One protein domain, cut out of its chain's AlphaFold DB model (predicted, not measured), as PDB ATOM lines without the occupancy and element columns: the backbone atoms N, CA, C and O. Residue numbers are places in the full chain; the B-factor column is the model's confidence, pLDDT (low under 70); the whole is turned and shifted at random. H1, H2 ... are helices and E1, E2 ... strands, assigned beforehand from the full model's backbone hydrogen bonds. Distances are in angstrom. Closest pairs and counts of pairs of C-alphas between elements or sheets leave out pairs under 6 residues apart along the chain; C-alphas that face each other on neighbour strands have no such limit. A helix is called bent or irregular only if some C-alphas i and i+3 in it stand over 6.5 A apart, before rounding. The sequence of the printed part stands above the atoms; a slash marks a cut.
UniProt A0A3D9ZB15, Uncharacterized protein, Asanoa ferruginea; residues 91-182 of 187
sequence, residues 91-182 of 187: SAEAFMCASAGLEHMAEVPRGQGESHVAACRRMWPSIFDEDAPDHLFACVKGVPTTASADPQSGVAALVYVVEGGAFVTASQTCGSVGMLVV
ATOM      1  N   SER A  91      34.411  23.274  21.140       65.00
ATOM      2  CA  SER A  91      35.460  23.799  20.270       65.00
ATOM      3  C   SER A  91      35.220  25.267  19.920       65.00
ATOM      4  O   SER A  91      34.082  25.727  19.873       65.00
ATOM      5  N   ALA A  92      36.299  25.997  19.629       64.06
ATOM      6  CA  ALA A  92      36.233  27.399  19.206       64.06
ATOM      7  C   ALA A  92      35.644  27.591  17.791       64.06
ATOM      8  O   ALA A  92      35.323  28.711  17.404       64.06
ATOM      9  N   GLU A  93      35.512  26.511  17.015       64.88
ATOM     10  CA  GLU A  93      34.958  26.522  15.653       64.88
ATOM     11  C   GLU A  93      33.448  26.242  15.619       64.88
ATOM     12  O   GLU A  93      32.814  26.352  14.564       64.88
ATOM     13  N   ALA A  94      32.867  25.886  16.766       69.94
ATOM     14  CA  ALA A  94      31.459  25.572  16.904       69.94
ATOM     15  C   ALA A  94      30.698  26.674  17.652       69.94
ATOM     16  O   ALA A  94      31.252  27.456  18.427       69.94
ATOM     17  N   PHE A  95      29.401  26.750  17.384       78.69
ATOM     18  CA  PHE A  95      28.505  27.785  17.894       78.69
ATOM     19  C   PHE A  95      27.157  27.167  18.277       78.69
ATOM     20  O   PHE A  95      26.924  25.986  18.027       78.69
ATOM     21  N   MET A  96      26.269  27.941  18.896       84.69
ATOM     22  CA  MET A  96      24.989  27.421  19.386       84.69
ATOM     23  C   MET A  96      23.847  27.710  18.414       84.69
ATOM     24  O   MET A  96      23.642  28.856  18.022       84.69
ATOM     25  N   CYS A  97      23.070  26.687  18.067       87.69
ATOM     26  CA  CYS A  97      21.760  26.833  17.438       87.69
ATOM     27  C   CYS A  97      20.678  26.800  18.509       87.69
ATOM     28  O   CYS A  97      20.753  25.929  19.377       87.69
ATOM     29  N   ALA A  98      19.701  27.705  18.461       85.06
ATOM     30  CA  ALA A  98      18.661  27.795  19.475       85.06
ATOM     31  C   ALA A  98      17.266  28.092  18.901       85.06
ATOM     32  O   ALA A  98      17.120  28.921  17.998       85.06
ATOM     33  N   SER A  99      16.251  27.448  19.480       77.81
ATOM     34  CA  SER A  99      14.833  27.700  19.195       77.81
ATOM     35  C   SER A  99      14.314  28.952  19.911       77.81
ATOM     36  O   SER A  99      15.023  29.571  20.723       77.81
ATOM     37  N   ALA A 100      13.060  29.324  19.628       65.94
ATOM     38  CA  ALA A 100      12.347  30.372  20.353       65.94
ATOM     39  C   ALA A 100      12.542  30.256  21.880       65.94
ATOM     40  O   ALA A 100      12.496  29.173  22.461       65.94
ATOM     41  N   GLY A 101      12.824  31.387  22.534       62.91
ATOM     42  CA  GLY A 101      13.005  31.438  23.990       62.91
ATOM     43  C   GLY A 101      14.278  30.769  24.527       62.91
ATOM     44  O   GLY A 101      14.459  30.748  25.741       62.91
ATOM     45  N   LEU A 102      15.177  30.276  23.660       69.56
ATOM     46  CA  LEU A 102      16.365  29.488  24.033       69.56
ATOM     47  C   LEU A 102      16.015  28.157  24.733       69.56
ATOM     48  O   LEU A 102      16.841  27.615  25.469       69.56
ATOM     49  N   GLU A 103      14.803  27.635  24.512       69.56
ATOM     50  CA  GLU A 103      14.305  26.407  25.154       69.56
ATOM     51  C   GLU A 103      15.098  25.166  24.729       69.56
ATOM     52  O   GLU A 103      15.424  24.309  25.554       69.56
ATOM     53  N   HIS A 104      15.469  25.103  23.452       76.75
ATOM     54  CA  HIS A 104      16.286  24.036  22.899       76.75
ATOM     55  C   HIS A 104      17.557  24.619  22.295       76.75
ATOM     56  O   HIS A 104      17.519  25.617  21.578       76.75
ATOM     57  N   MET A 105      18.696  23.993  22.599       82.06
ATOM     58  CA  MET A 105      20.015  24.450  22.174       82.06
ATOM     59  C   MET A 105      20.911  23.275  21.791       82.06
ATOM     60  O   MET A 105      20.943  22.267  22.500       82.06
ATOM     61  N   ALA A 106      21.698  23.429  20.727       82.00
ATOM     62  CA  ALA A 106      22.727  22.458  20.360       82.00
ATOM     63  C   ALA A 106      23.960  23.110  19.730       82.00
ATOM     64  O   ALA A 106      23.874  24.156  19.086       82.00
ATOM     65  N   GLU A 107      25.107  22.459  19.914       83.50
ATOM     66  CA  GLU A 107      26.366  22.820  19.267       83.50
ATOM     67  C   GLU A 107      26.309  22.457  17.777       83.50
ATOM     68  O   GLU A 107      25.982  21.325  17.411       83.50
ATOM     69  N   VAL A 108      26.652  23.415  16.919       82.81
ATOM     70  CA  VAL A 108      26.727  23.238  15.470       82.81
ATOM     71  C   VAL A 108      28.148  23.533  14.993       82.81
ATOM     72  O   VAL A 108      28.654  24.636  15.223       82.81
ATOM     73  N   PRO A 109      28.801  22.584  14.296       81.94
ATOM     74  CA  PRO A 109      30.048  22.855  13.601       81.94
ATOM     75  C   PRO A 109      29.770  23.637  12.313       81.94
ATOM     76  O   PRO A 109      28.825  23.337  11.572       81.94
ATOM     77  N   ARG A 110      30.617  24.623  12.016       76.50
ATOM     78  CA  ARG A 110      30.508  25.427  10.794       76.50
ATOM     79  C   ARG A 110      31.300  24.794   9.650       76.50
ATOM     80  O   ARG A 110      32.480  24.487   9.810       76.50
ATOM     81  N   GLY A 111      30.676  24.634   8.482       76.50
ATOM     82  CA  GLY A 111      31.392  24.295   7.253       76.50
ATOM     83  C   GLY A 111      32.296  25.438   6.771       76.50
ATOM     84  O   GLY A 111      32.119  26.602   7.136       76.50
ATOM     85  N   GLN A 112      33.275  25.128   5.921       79.12
ATOM     86  CA  GLN A 112      34.164  26.146   5.353       79.12
ATOM     87  C   GLN A 112      33.366  27.143   4.494       79.12
ATOM     88  O   GLN A 112      32.690  26.746   3.550       79.12
ATOM     89  N   GLY A 113      33.446  28.437   4.823       78.69
ATOM     90  CA  GLY A 113      32.710  29.498   4.119       78.69
ATOM     91  C   GLY A 113      31.190  29.491   4.343       78.69
ATOM     92  O   GLY A 113      30.485  30.289   3.733       78.69
ATOM     93  N   GLU A 114      30.676  28.612   5.207       84.44
ATOM     94  CA  GLU A 114      29.259  28.550   5.572       84.44
ATOM     95  C   GLU A 114      28.947  29.632   6.620       84.44
ATOM     96  O   GLU A 114      29.707  29.823   7.569       84.44
ATOM     97  N   SER A 115      27.827  30.349   6.479       85.06
ATOM     98  CA  SER A 115      27.381  31.283   7.521       85.06
ATOM     99  C   SER A 115      26.810  30.524   8.724       85.06
ATOM    100  O   SER A 115      26.312  29.406   8.588       85.06
ATOM    101  N   HIS A 116      26.822  31.137   9.913       85.75
ATOM    102  CA  HIS A 116      26.232  30.529  11.116       85.75
ATOM    103  C   HIS A 116      24.756  30.157  10.895       85.75
ATOM    104  O   HIS A 116      24.319  29.067  11.257       85.75
ATOM    105  N   VAL A 117      24.000  31.035  10.228       88.81
ATOM    106  CA  VAL A 117      22.588  30.802   9.898       88.81
ATOM    107  C   VAL A 117      22.418  29.624   8.938       88.81
ATOM    108  O   VAL A 117      21.543  28.789   9.158       88.81
ATOM    109  N   ALA A 118      23.258  29.519   7.904       88.88
ATOM    110  CA  ALA A 118      23.195  28.416   6.945       88.88
ATOM    111  C   ALA A 118      23.502  27.064   7.610       88.88
ATOM    112  O   ALA A 118      22.742  26.110   7.436       88.88
ATOM    113  N   ALA A 119      24.544  27.015   8.444       88.75
ATOM    114  CA  ALA A 119      24.907  25.826   9.211       88.75
ATOM    115  C   ALA A 119      23.776  25.387  10.158       88.75
ATOM    116  O   ALA A 119      23.439  24.203  10.216       88.75
ATOM    117  N   CYS A 120      23.131  26.338  10.839       90.25
ATOM    118  CA  CYS A 120      21.960  26.063  11.670       90.25
ATOM    119  C   CYS A 120      20.776  25.533  10.873       90.25
ATOM    120  O   CYS A 120      20.206  24.510  11.235       90.25
ATOM    121  N   ARG A 121      20.434  26.188   9.761       91.44
ATOM    122  CA  ARG A 121      19.324  25.771   8.898       91.44
ATOM    123  C   ARG A 121      19.526  24.346   8.373       91.44
ATOM    124  O   ARG A 121      18.574  23.576   8.320       91.44
ATOM    125  N   ARG A 122      20.766  23.977   8.034       92.00
ATOM    126  CA  ARG A 122      21.134  22.619   7.604       92.00
ATOM    127  C   ARG A 122      20.961  21.582   8.714       92.00
ATOM    128  O   ARG A 122      20.517  20.472   8.440       92.00
ATOM    129  N   MET A 123      21.353  21.919   9.941       89.50
ATOM    130  CA  MET A 123      21.308  20.994  11.076       89.50
ATOM    131  C   MET A 123      19.951  20.963  11.787       89.50
ATOM    132  O   MET A 123      19.708  20.026  12.544       89.50
ATOM    133  N   TRP A 124      19.072  21.936  11.534       90.88
ATOM    134  CA  TRP A 124      17.814  22.128  12.261       90.88
ATOM    135  C   TRP A 124      16.967  20.858  12.385       90.88
ATOM    136  O   TRP A 124      16.677  20.480  13.520       90.88
ATOM    137  N   PRO A 125      16.672  20.112  11.299       90.06
ATOM    138  CA  PRO A 125      15.828  18.922  11.413       90.06
ATOM    139  C   PRO A 125      16.482  17.814  12.234       90.06
ATOM    140  O   PRO A 125      15.807  17.042  12.900       90.06
ATOM    141  N   SER A 126      17.816  17.751  12.239       88.94
ATOM    142  CA  SER A 126      18.547  16.779  13.052       88.94
ATOM    143  C   SER A 126      18.591  17.149  14.535       88.94
ATOM    144  O   SER A 126      18.845  16.267  15.352       88.94
ATOM    145  N   ILE A 127      18.444  18.432  14.877       87.19
ATOM    146  CA  ILE A 127      18.545  18.927  16.254       87.19
ATOM    147  C   ILE A 127      17.162  18.999  16.906       87.19
ATOM    148  O   ILE A 127      17.023  18.625  18.068       87.19
ATOM    149  N   PHE A 128      16.166  19.485  16.163       87.00
ATOM    150  CA  PHE A 128      14.851  19.847  16.692       87.00
ATOM    151  C   PHE A 128      13.700  18.993  16.129       87.00
ATOM    152  O   PHE A 128      12.568  19.181  16.552       87.00
ATOM    153  N   ASP A 129      13.977  18.036  15.229       89.38
ATOM    154  CA  ASP A 129      12.969  17.154  14.601       89.38
ATOM    155  C   ASP A 129      11.854  17.916  13.852       89.38
ATOM    156  O   ASP A 129      10.701  17.494  13.781       89.38
ATOM    157  N   GLU A 130      12.203  19.068  13.277       88.38
ATOM    158  CA  GLU A 130      11.287  19.959  12.561       88.38
ATOM    159  C   GLU A 130      11.999  20.723  11.431       88.38
ATOM    160  O   GLU A 130      13.228  20.722  11.324       88.38
ATOM    161  N   ASP A 131      11.234  21.389  10.566       88.56
ATOM    162  CA  ASP A 131      11.800  22.245   9.523       88.56
ATOM    163  C   ASP A 131      12.364  23.545  10.111       88.56
ATOM    164  O   ASP A 131      11.806  24.138  11.031       88.56
ATOM    165  N   ALA A 132      13.468  24.021   9.534       87.62
ATOM    166  CA  ALA A 132      14.089  25.264   9.969       87.62
ATOM    167  C   ALA A 132      13.177  26.477   9.720       87.62
ATOM    168  O   ALA A 132      12.712  26.659   8.588       87.62
ATOM    169  N   PRO A 133      13.010  27.369  10.708       85.06
ATOM    170  CA  PRO A 133      12.181  28.550  10.561       85.06
ATOM    171  C   PRO A 133      12.777  29.518   9.535       85.06
ATOM    172  O   PRO A 133      13.989  29.575   9.293       85.06
ATOM    173  N   ASP A 134      11.910  30.328   8.930       84.50
ATOM    174  CA  ASP A 134      12.315  31.302   7.916       84.50
ATOM    175  C   ASP A 134      13.225  32.397   8.484       84.50
ATOM    176  O   ASP A 134      14.129  32.880   7.797       84.50
ATOM    177  N   HIS A 135      13.035  32.735   9.758       85.50
ATOM    178  CA  HIS A 135      13.716  33.832  10.431       85.50
ATOM    179  C   HIS A 135      14.715  33.305  11.460       85.50
ATOM    180  O   HIS A 135      14.373  33.046  12.610       85.50
ATOM    181  N   LEU A 136      15.972  33.178  11.033       87.38
ATOM    182  CA  LEU A 136      17.110  32.813  11.875       87.38
ATOM    183  C   LEU A 136      18.125  33.951  11.890       87.38
ATOM    184  O   LEU A 136      18.537  34.429  10.830       87.38
ATOM    185  N   PHE A 137      18.562  34.352  13.081       86.31
ATOM    186  CA  PHE A 137      19.462  35.488  13.258       86.31
ATOM    187  C   PHE A 137      20.677  35.117  14.099       86.31
ATOM    188  O   PHE A 137      20.545  34.518  15.162       86.31
ATOM    189  N   ALA A 138      21.866  35.501  13.632       86.44
ATOM    190  CA  ALA A 138      23.104  35.318  14.375       86.44
ATOM    191  C   ALA A 138      23.292  36.449  15.402       86.44
ATOM    192  O   ALA A 138      23.422  37.626  15.060       86.44
ATOM    193  N   CYS A 139      23.340  36.064  16.667       82.81
ATOM    194  CA  CYS A 139      23.542  36.898  17.835       82.81
ATOM    195  C   CYS A 139      24.851  36.511  18.540       82.81
ATOM    196  O   CYS A 139      25.310  35.377  18.446       82.81
ATOM    197  N   VAL A 140      25.470  37.438  19.260       80.56
ATOM    198  CA  VAL A 140      26.709  37.215  20.004       80.56
ATOM    199  C   VAL A 140      26.548  37.637  21.455       80.56
ATOM    200  O   VAL A 140      25.980  38.689  21.767       80.56
ATOM    201  N   LYS A 141      27.078  36.810  22.352       75.25
ATOM    202  CA  LYS A 141      27.118  37.071  23.787       75.25
ATOM    203  C   LYS A 141      28.555  36.993  24.279       75.25
ATOM    204  O   LYS A 141      29.247  36.009  24.035       75.25
ATOM    205  N   GLY A 142      28.998  38.023  24.996       64.25
ATOM    206  CA  GLY A 142      30.265  37.964  25.720       64.25
ATOM    207  C   GLY A 142      30.137  36.999  26.895       64.25
ATOM    208  O   GLY A 142      29.252  37.170  27.736       64.25
ATOM    209  N   VAL A 143      31.004  35.991  26.958       58.97
ATOM    210  CA  VAL A 143      31.064  35.050  28.078       58.97
ATOM    211  C   VAL A 143      32.280  35.404  28.942       58.97
ATOM    212  O   VAL A 143      33.394  35.509  28.415       58.97
ATOM    213  N   PRO A 144      32.113  35.613  30.263       48.69
ATOM    214  CA  PRO A 144      33.253  35.739  31.158       48.69
ATOM    215  C   PRO A 144      34.055  34.431  31.123       48.69
ATOM    216  O   PRO A 144      33.518  33.338  31.298       48.69
ATOM    217  N   THR A 145      35.354  34.553  30.870       49.50
ATOM    218  CA  THR A 145      36.302  33.511  30.421       49.50
ATOM    219  C   THR A 145      36.524  32.331  31.364       49.50
ATOM    220  O   THR A 145      37.320  31.453  31.068       49.50
ATOM    221  N   THR A 146      35.787  32.242  32.467       46.19
ATOM    222  CA  THR A 146      35.809  31.075  33.360       46.19
ATOM    223  C   THR A 146      35.271  29.793  32.716       46.19
ATOM    224  O   THR A 146      35.494  28.714  33.254       46.19
ATOM    225  N   ALA A 147      34.569  29.902  31.581       46.56
ATOM    226  CA  ALA A 147      33.919  28.783  30.901       46.56
ATOM    227  C   ALA A 147      34.614  28.329  29.599       46.56
ATOM    228  O   ALA A 147      34.161  27.370  28.981       46.56
ATOM    229  N   SER A 148      35.698  28.996  29.180       41.03
ATOM    230  CA  SER A 148      36.503  28.592  28.020       41.03
ATOM    231  C   SER A 148      37.802  27.952  28.505       41.03
ATOM    232  O   SER A 148      38.491  28.522  29.347       41.03
ATOM    233  N   ALA A 149      38.154  26.782  27.969       45.75
ATOM    234  CA  ALA A 149      39.407  26.087  28.277       45.75
ATOM    235  C   ALA A 149      40.663  26.821  27.754       45.75
ATOM    236  O   ALA A 149      41.776  26.344  27.963       45.75
ATOM    237  N   ASP A 150      40.492  27.971  27.093       42.91
ATOM    238  CA  ASP A 150      41.574  28.807  26.588       42.91
ATOM    239  C   ASP A 150      41.697  30.125  27.390       42.91
ATOM    240  O   ASP A 150      40.878  31.040  27.227       42.91
ATOM    241  N   PRO A 151      42.704  30.242  28.279       39.19
ATOM    242  CA  PRO A 151      42.900  31.402  29.143       39.19
ATOM    243  C   PRO A 151      43.513  32.631  28.440       39.19
ATOM    244  O   PRO A 151      43.730  33.642  29.113       39.19
ATOM    245  N   GLN A 152      43.805  32.598  27.131       42.09
ATOM    246  CA  GLN A 152      44.460  33.726  26.442       42.09
ATOM    247  C   GLN A 152      43.519  34.783  25.846       42.09
ATOM    248  O   GLN A 152      43.990  35.857  25.470       42.09
ATOM    249  N   SER A 153      42.207  34.551  25.796       41.94
ATOM    250  CA  SER A 153      41.280  35.485  25.146       41.94
ATOM    251  C   SER A 153      40.330  36.108  26.160       41.94
ATOM    252  O   SER A 153      39.297  35.532  26.486       41.94
ATOM    253  N   GLY A 154      40.663  37.298  26.668       42.09
ATOM    254  CA  GLY A 154      39.726  38.121  27.434       42.09
ATOM    255  C   GLY A 154      38.391  38.252  26.688       42.09
ATOM    256  O   GLY A 154      38.370  38.684  25.545       42.09
ATOM    257  N   VAL A 155      37.298  37.848  27.340       41.00
ATOM    258  CA  VAL A 155      35.930  37.730  26.792       41.00
ATOM    259  C   VAL A 155      35.852  36.827  25.550       41.00
ATOM    260  O   VAL A 155      35.990  37.277  24.416       41.00
ATOM    261  N   ALA A 156      35.551  35.542  25.750       54.38
ATOM    262  CA  ALA A 156      35.162  34.674  24.642       54.38
ATOM    263  C   ALA A 156      33.767  35.106  24.154       54.38
ATOM    264  O   ALA A 156      32.797  35.090  24.915       54.38
ATOM    265  N   ALA A 157      33.672  35.560  22.907       65.12
ATOM    266  CA  ALA A 157      32.407  35.924  22.282       65.12
ATOM    267  C   ALA A 157      31.769  34.660  21.690       65.12
ATOM    268  O   ALA A 157      32.316  34.064  20.766       65.12
ATOM    269  N   LEU A 158      30.630  34.239  22.238       73.69
ATOM    270  CA  LEU A 158      29.911  33.052  21.785       73.69
ATOM    271  C   LEU A 158      28.794  33.452  20.822       73.69
ATOM    272  O   LEU A 158      27.976  34.315  21.148       73.69
ATOM    273  N   VAL A 159      28.762  32.813  19.653       82.19
ATOM    274  CA  VAL A 159      27.720  33.021  18.643       82.19
ATOM    275  C   VAL A 159      26.543  32.080  18.906       82.19
ATOM    276  O   VAL A 159      26.718  30.879  19.112       82.19
ATOM    277  N   TYR A 160      25.345  32.647  18.876       84.00
ATOM    278  CA  TYR A 160      24.058  31.973  18.942       84.00
ATOM    279  C   TYR A 160      23.295  32.274  17.662       84.00
ATOM    280  O   TYR A 160      23.241  33.424  17.246       84.00
ATOM    281  N   VAL A 161      22.670  31.287  17.046       86.75
ATOM    282  CA  VAL A 161      21.670  31.525  16.005       86.75
ATOM    283  C   VAL A 161      20.311  31.267  16.617       86.75
ATOM    284  O   VAL A 161      20.052  30.163  17.086       86.75
ATOM    285  N   VAL A 162      19.484  32.304  16.640       84.12
ATOM    286  CA  VAL A 162      18.204  32.319  17.344       84.12
ATOM    287  C   VAL A 162      17.077  32.455  16.333       84.12
ATOM    288  O   VAL A 162      17.158  33.261  15.398       84.12
ATOM    289  N   GLU A 163      16.019  31.681  16.536       84.56
ATOM    290  CA  GLU A 163      14.756  31.868  15.837       84.56
ATOM    291  C   GLU A 163      14.093  33.192  16.234       84.56
ATOM    292  O   GLU A 163      13.798  33.455  17.400       84.56
ATOM    293  N   GLY A 164      13.826  34.025  15.234       74.44
ATOM    294  CA  GLY A 164      13.138  35.298  15.383       74.44
ATOM    295  C   GLY A 164      11.683  35.242  14.940       74.44
ATOM    296  O   GLY A 164      11.210  36.225  14.400       74.44
ATOM    297  N   GLY A 165      10.950  34.135  15.110       69.75
ATOM    298  CA  GLY A 165       9.574  34.005  14.597       69.75
ATOM    299  C   GLY A 165       8.625  35.151  15.002       69.75
ATOM    300  O   GLY A 165       7.732  35.518  14.242       69.75
ATOM    301  N   ALA A 166       8.862  35.783  16.159       63.25
ATOM    302  CA  ALA A 166       8.125  36.958  16.641       63.25
ATOM    303  C   ALA A 166       8.729  38.324  16.228       63.25
ATOM    304  O   ALA A 166       8.157  39.370  16.539       63.25
ATOM    305  N   PHE A 167       9.882  38.344  15.556       70.50
ATOM    306  CA  PHE A 167      10.714  39.523  15.317       70.50
ATOM    307  C   PHE A 167      11.167  39.617  13.854       70.50
ATOM    308  O   PHE A 167      11.726  38.694  13.275       70.50
ATOM    309  N   VAL A 168      10.988  40.788  13.245       69.25
ATOM    310  CA  VAL A 168      11.269  40.971  11.809       69.25
ATOM    311  C   VAL A 168      12.763  41.195  11.545       69.25
ATOM    312  O   VAL A 168      13.240  40.977  10.432       69.25
ATOM    313  N   THR A 169      13.521  41.636  12.554       78.94
ATOM    314  CA  THR A 169      14.927  42.031  12.390       78.94
ATOM    315  C   THR A 169      15.865  41.335  13.373       78.94
ATOM    316  O   THR A 169      15.495  40.982  14.497       78.94
ATOM    317  N   ALA A 170      17.139  41.231  12.977       79.00
ATOM    318  CA  ALA A 170      18.211  40.737  13.838       79.00
ATOM    319  C   ALA A 170      18.354  41.579  15.116       79.00
ATOM    320  O   ALA A 170      18.549  41.036  16.197       79.00
ATOM    321  N   SER A 171      18.208  42.905  15.015       78.12
ATOM    322  CA  SER A 171      18.313  43.813  16.164       78.12
ATOM    323  C   SER A 171      17.209  43.595  17.197       78.12
ATOM    324  O   SER A 171      17.493  43.603  18.393       78.12
ATOM    325  N   GLN A 172      15.973  43.363  16.749       75.50
ATOM    326  CA  GLN A 172      14.854  43.043  17.633       75.50
ATOM    327  C   GLN A 172      15.044  41.667  18.275       75.50
ATOM    328  O   GLN A 172      14.933  41.547  19.492       75.50
ATOM    329  N   THR A 173      15.418  40.663  17.477       78.25
ATOM    330  CA  THR A 173      15.629  39.291  17.960       78.25
ATOM    331  C   THR A 173      16.768  39.228  18.973       78.25
ATOM    332  O   THR A 173      16.545  38.859  20.122       78.25
ATOM    333  N   CYS A 174      17.978  39.655  18.599       78.56
ATOM    334  CA  CYS A 174      19.138  39.603  19.488       78.56
ATOM    335  C   CYS A 174      18.955  40.510  20.713       78.56
ATOM    336  O   CYS A 174      19.297  40.111  21.826       78.56
ATOM    337  N   GLY A 175      18.349  41.690  20.532       72.56
ATOM    338  CA  GLY A 175      18.032  42.603  21.630       72.56
ATOM    339  C   GLY A 175      17.060  42.000  22.645       72.56
ATOM    340  O   GLY A 175      17.264  42.175  23.844       72.56
ATOM    341  N   SER A 176      16.059  41.238  22.187       72.12
ATOM    342  CA  SER A 176      15.085  40.581  23.073       72.12
ATOM    343  C   SER A 176      15.724  39.554  24.012       72.12
ATOM    344  O   SER A 176      15.284  39.418  25.148       72.12
ATOM    345  N   VAL A 177      16.808  38.901  23.582       69.81
ATOM    346  CA  VAL A 177      17.560  37.914  24.379       69.81
ATOM    347  C   VAL A 177      18.816  38.503  25.043       69.81
ATOM    348  O   VAL A 177      19.681  37.766  25.522       69.81
ATOM    349  N   GLY A 178      18.948  39.835  25.071       70.25
ATOM    350  CA  GLY A 178      20.085  40.525  25.690       70.25
ATOM    351  C   GLY A 178      21.434  40.226  25.022       70.25
ATOM    352  O   GLY A 178      22.471  40.230  25.690       70.25
ATOM    353  N   MET A 179      21.423  39.929  23.722       77.75
ATOM    354  CA  MET A 179      22.604  39.660  22.900       77.75
ATOM    355  C   MET A 179      22.812  40.765  21.858       77.75
ATOM    356  O   MET A 179      21.911  41.540  21.539       77.75
ATOM    357  N   LEU A 180      24.020  40.841  21.305       76.38
ATOM    358  CA  LEU A 180      24.345  41.765  20.219       76.38
ATOM    359  C   LEU A 180      24.177  41.064  18.869       76.38
ATOM    360  O   LEU A 180      24.291  39.848  18.791       76.38
ATOM    361  N   VAL A 181      23.916  41.807  17.798       80.12
ATOM    362  CA  VAL A 181      23.872  41.240  16.439       80.12
ATOM    363  C   VAL A 181      25.295  40.914  15.983       80.12
ATOM    364  O   VAL A 181      26.201  41.726  16.185       80.12
ATOM    365  N   VAL A 182      25.506  39.747  15.365       76.62
ATOM    366  CA  VAL A 182      26.784  39.442  14.703       76.62
ATOM    367  C   VAL A 182      26.900  40.332  13.459       76.62
ATOM    368  O   VAL A 182      26.007  40.281  12.615       76.62
TER     369      VAL A 182
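This is residues 91 to 182 of the 187 residues of an uncharacterized protein of Asanoa ferruginea (UniProt A0A3D9ZB15). A strongly twisted sheet of four strands forms the core, with the 13-residue helix H1 packed over one face and the short helix H2 over the other, towards the E3 edge. The E3 and E4 hairpin ends in a long loop, residues 144 to 155, far from the rest of the core. The printed part has 92 residues, with two named helices and four named strands in the order E1 E2 H1 E3 E4 H2. The sheet is mixed, in the order E2 E1 E4 E3, and the class is mixed, helices and strands. The whole is compact, with a radius of gyration of the C-alphas of 13.0 A and spans of 38 by 26 by 25 A.

The inner strands E1, residues 94 to 98, and E4, residues 156 to 163, are parallel neighbours at 35 degrees, with N 98 and O 161 2.8 A apart. E2, residues 105 to 109, is an edge strand and forms an antiparallel hairpin with E1, with N 97 and O 106 2.8 A apart. The other edge strand, E3, residues 136 to 143, forms an antiparallel hairpin with E4, with N 139 and O 160 2.7 A apart. H1, residues 116 to 128, is on the sheet; its closest C-alphas to E1 are those of Cys 120 and Cys 97, 5.8 A apart. E2, H1 and E3 make a split strand-helix-strand unit, two strands of one sheet that follow each other among the strands with a helix between them along the chain and E1 and E4 between them in the sheet, and its crossover is right-handed. H2, residues 170 to 176, is on the sheet at a height of 8.5 A, and with H1 on one face and H2 on the other there are three layers. H2 lies over E3, but only just not over E4, and runs slantwise to the strands, at 50 degrees to E3 on the local plane. The closest C-alphas of H2 and E3 are those of Cys 174 and Cys 139, 5.4 A apart. Residues 180 to 181 pair antiparallel with residues 139 to 140 of E3. H1 and H2 are apart. Every O i to N i+4 pair of H2 is within hydrogen-bond range, and 7 of 9 in H1.

E1 begins at C-alpha 94, (31.459, 25.572, 16.904), and spans 13.2 A; E2 spans 13.3 A. H1 spans 16.6 A and is irregular, with C-alphas 122 and 125 7.5 A apart. E3 spans 21.5 A and E4 22.4 A. H2 spans 9.8 A and ends at C-alpha 176, (15.085, 40.581, 23.073).

The C-alphas of Asp 131 and Gln 152 are the two farthest apart, at 38.5 A. The printed part has no cut. The link from E3 to E4 is long. Mean pLDDT of the printed part is 74.5, and 28 residues are under 70, among them residues 142 to 157.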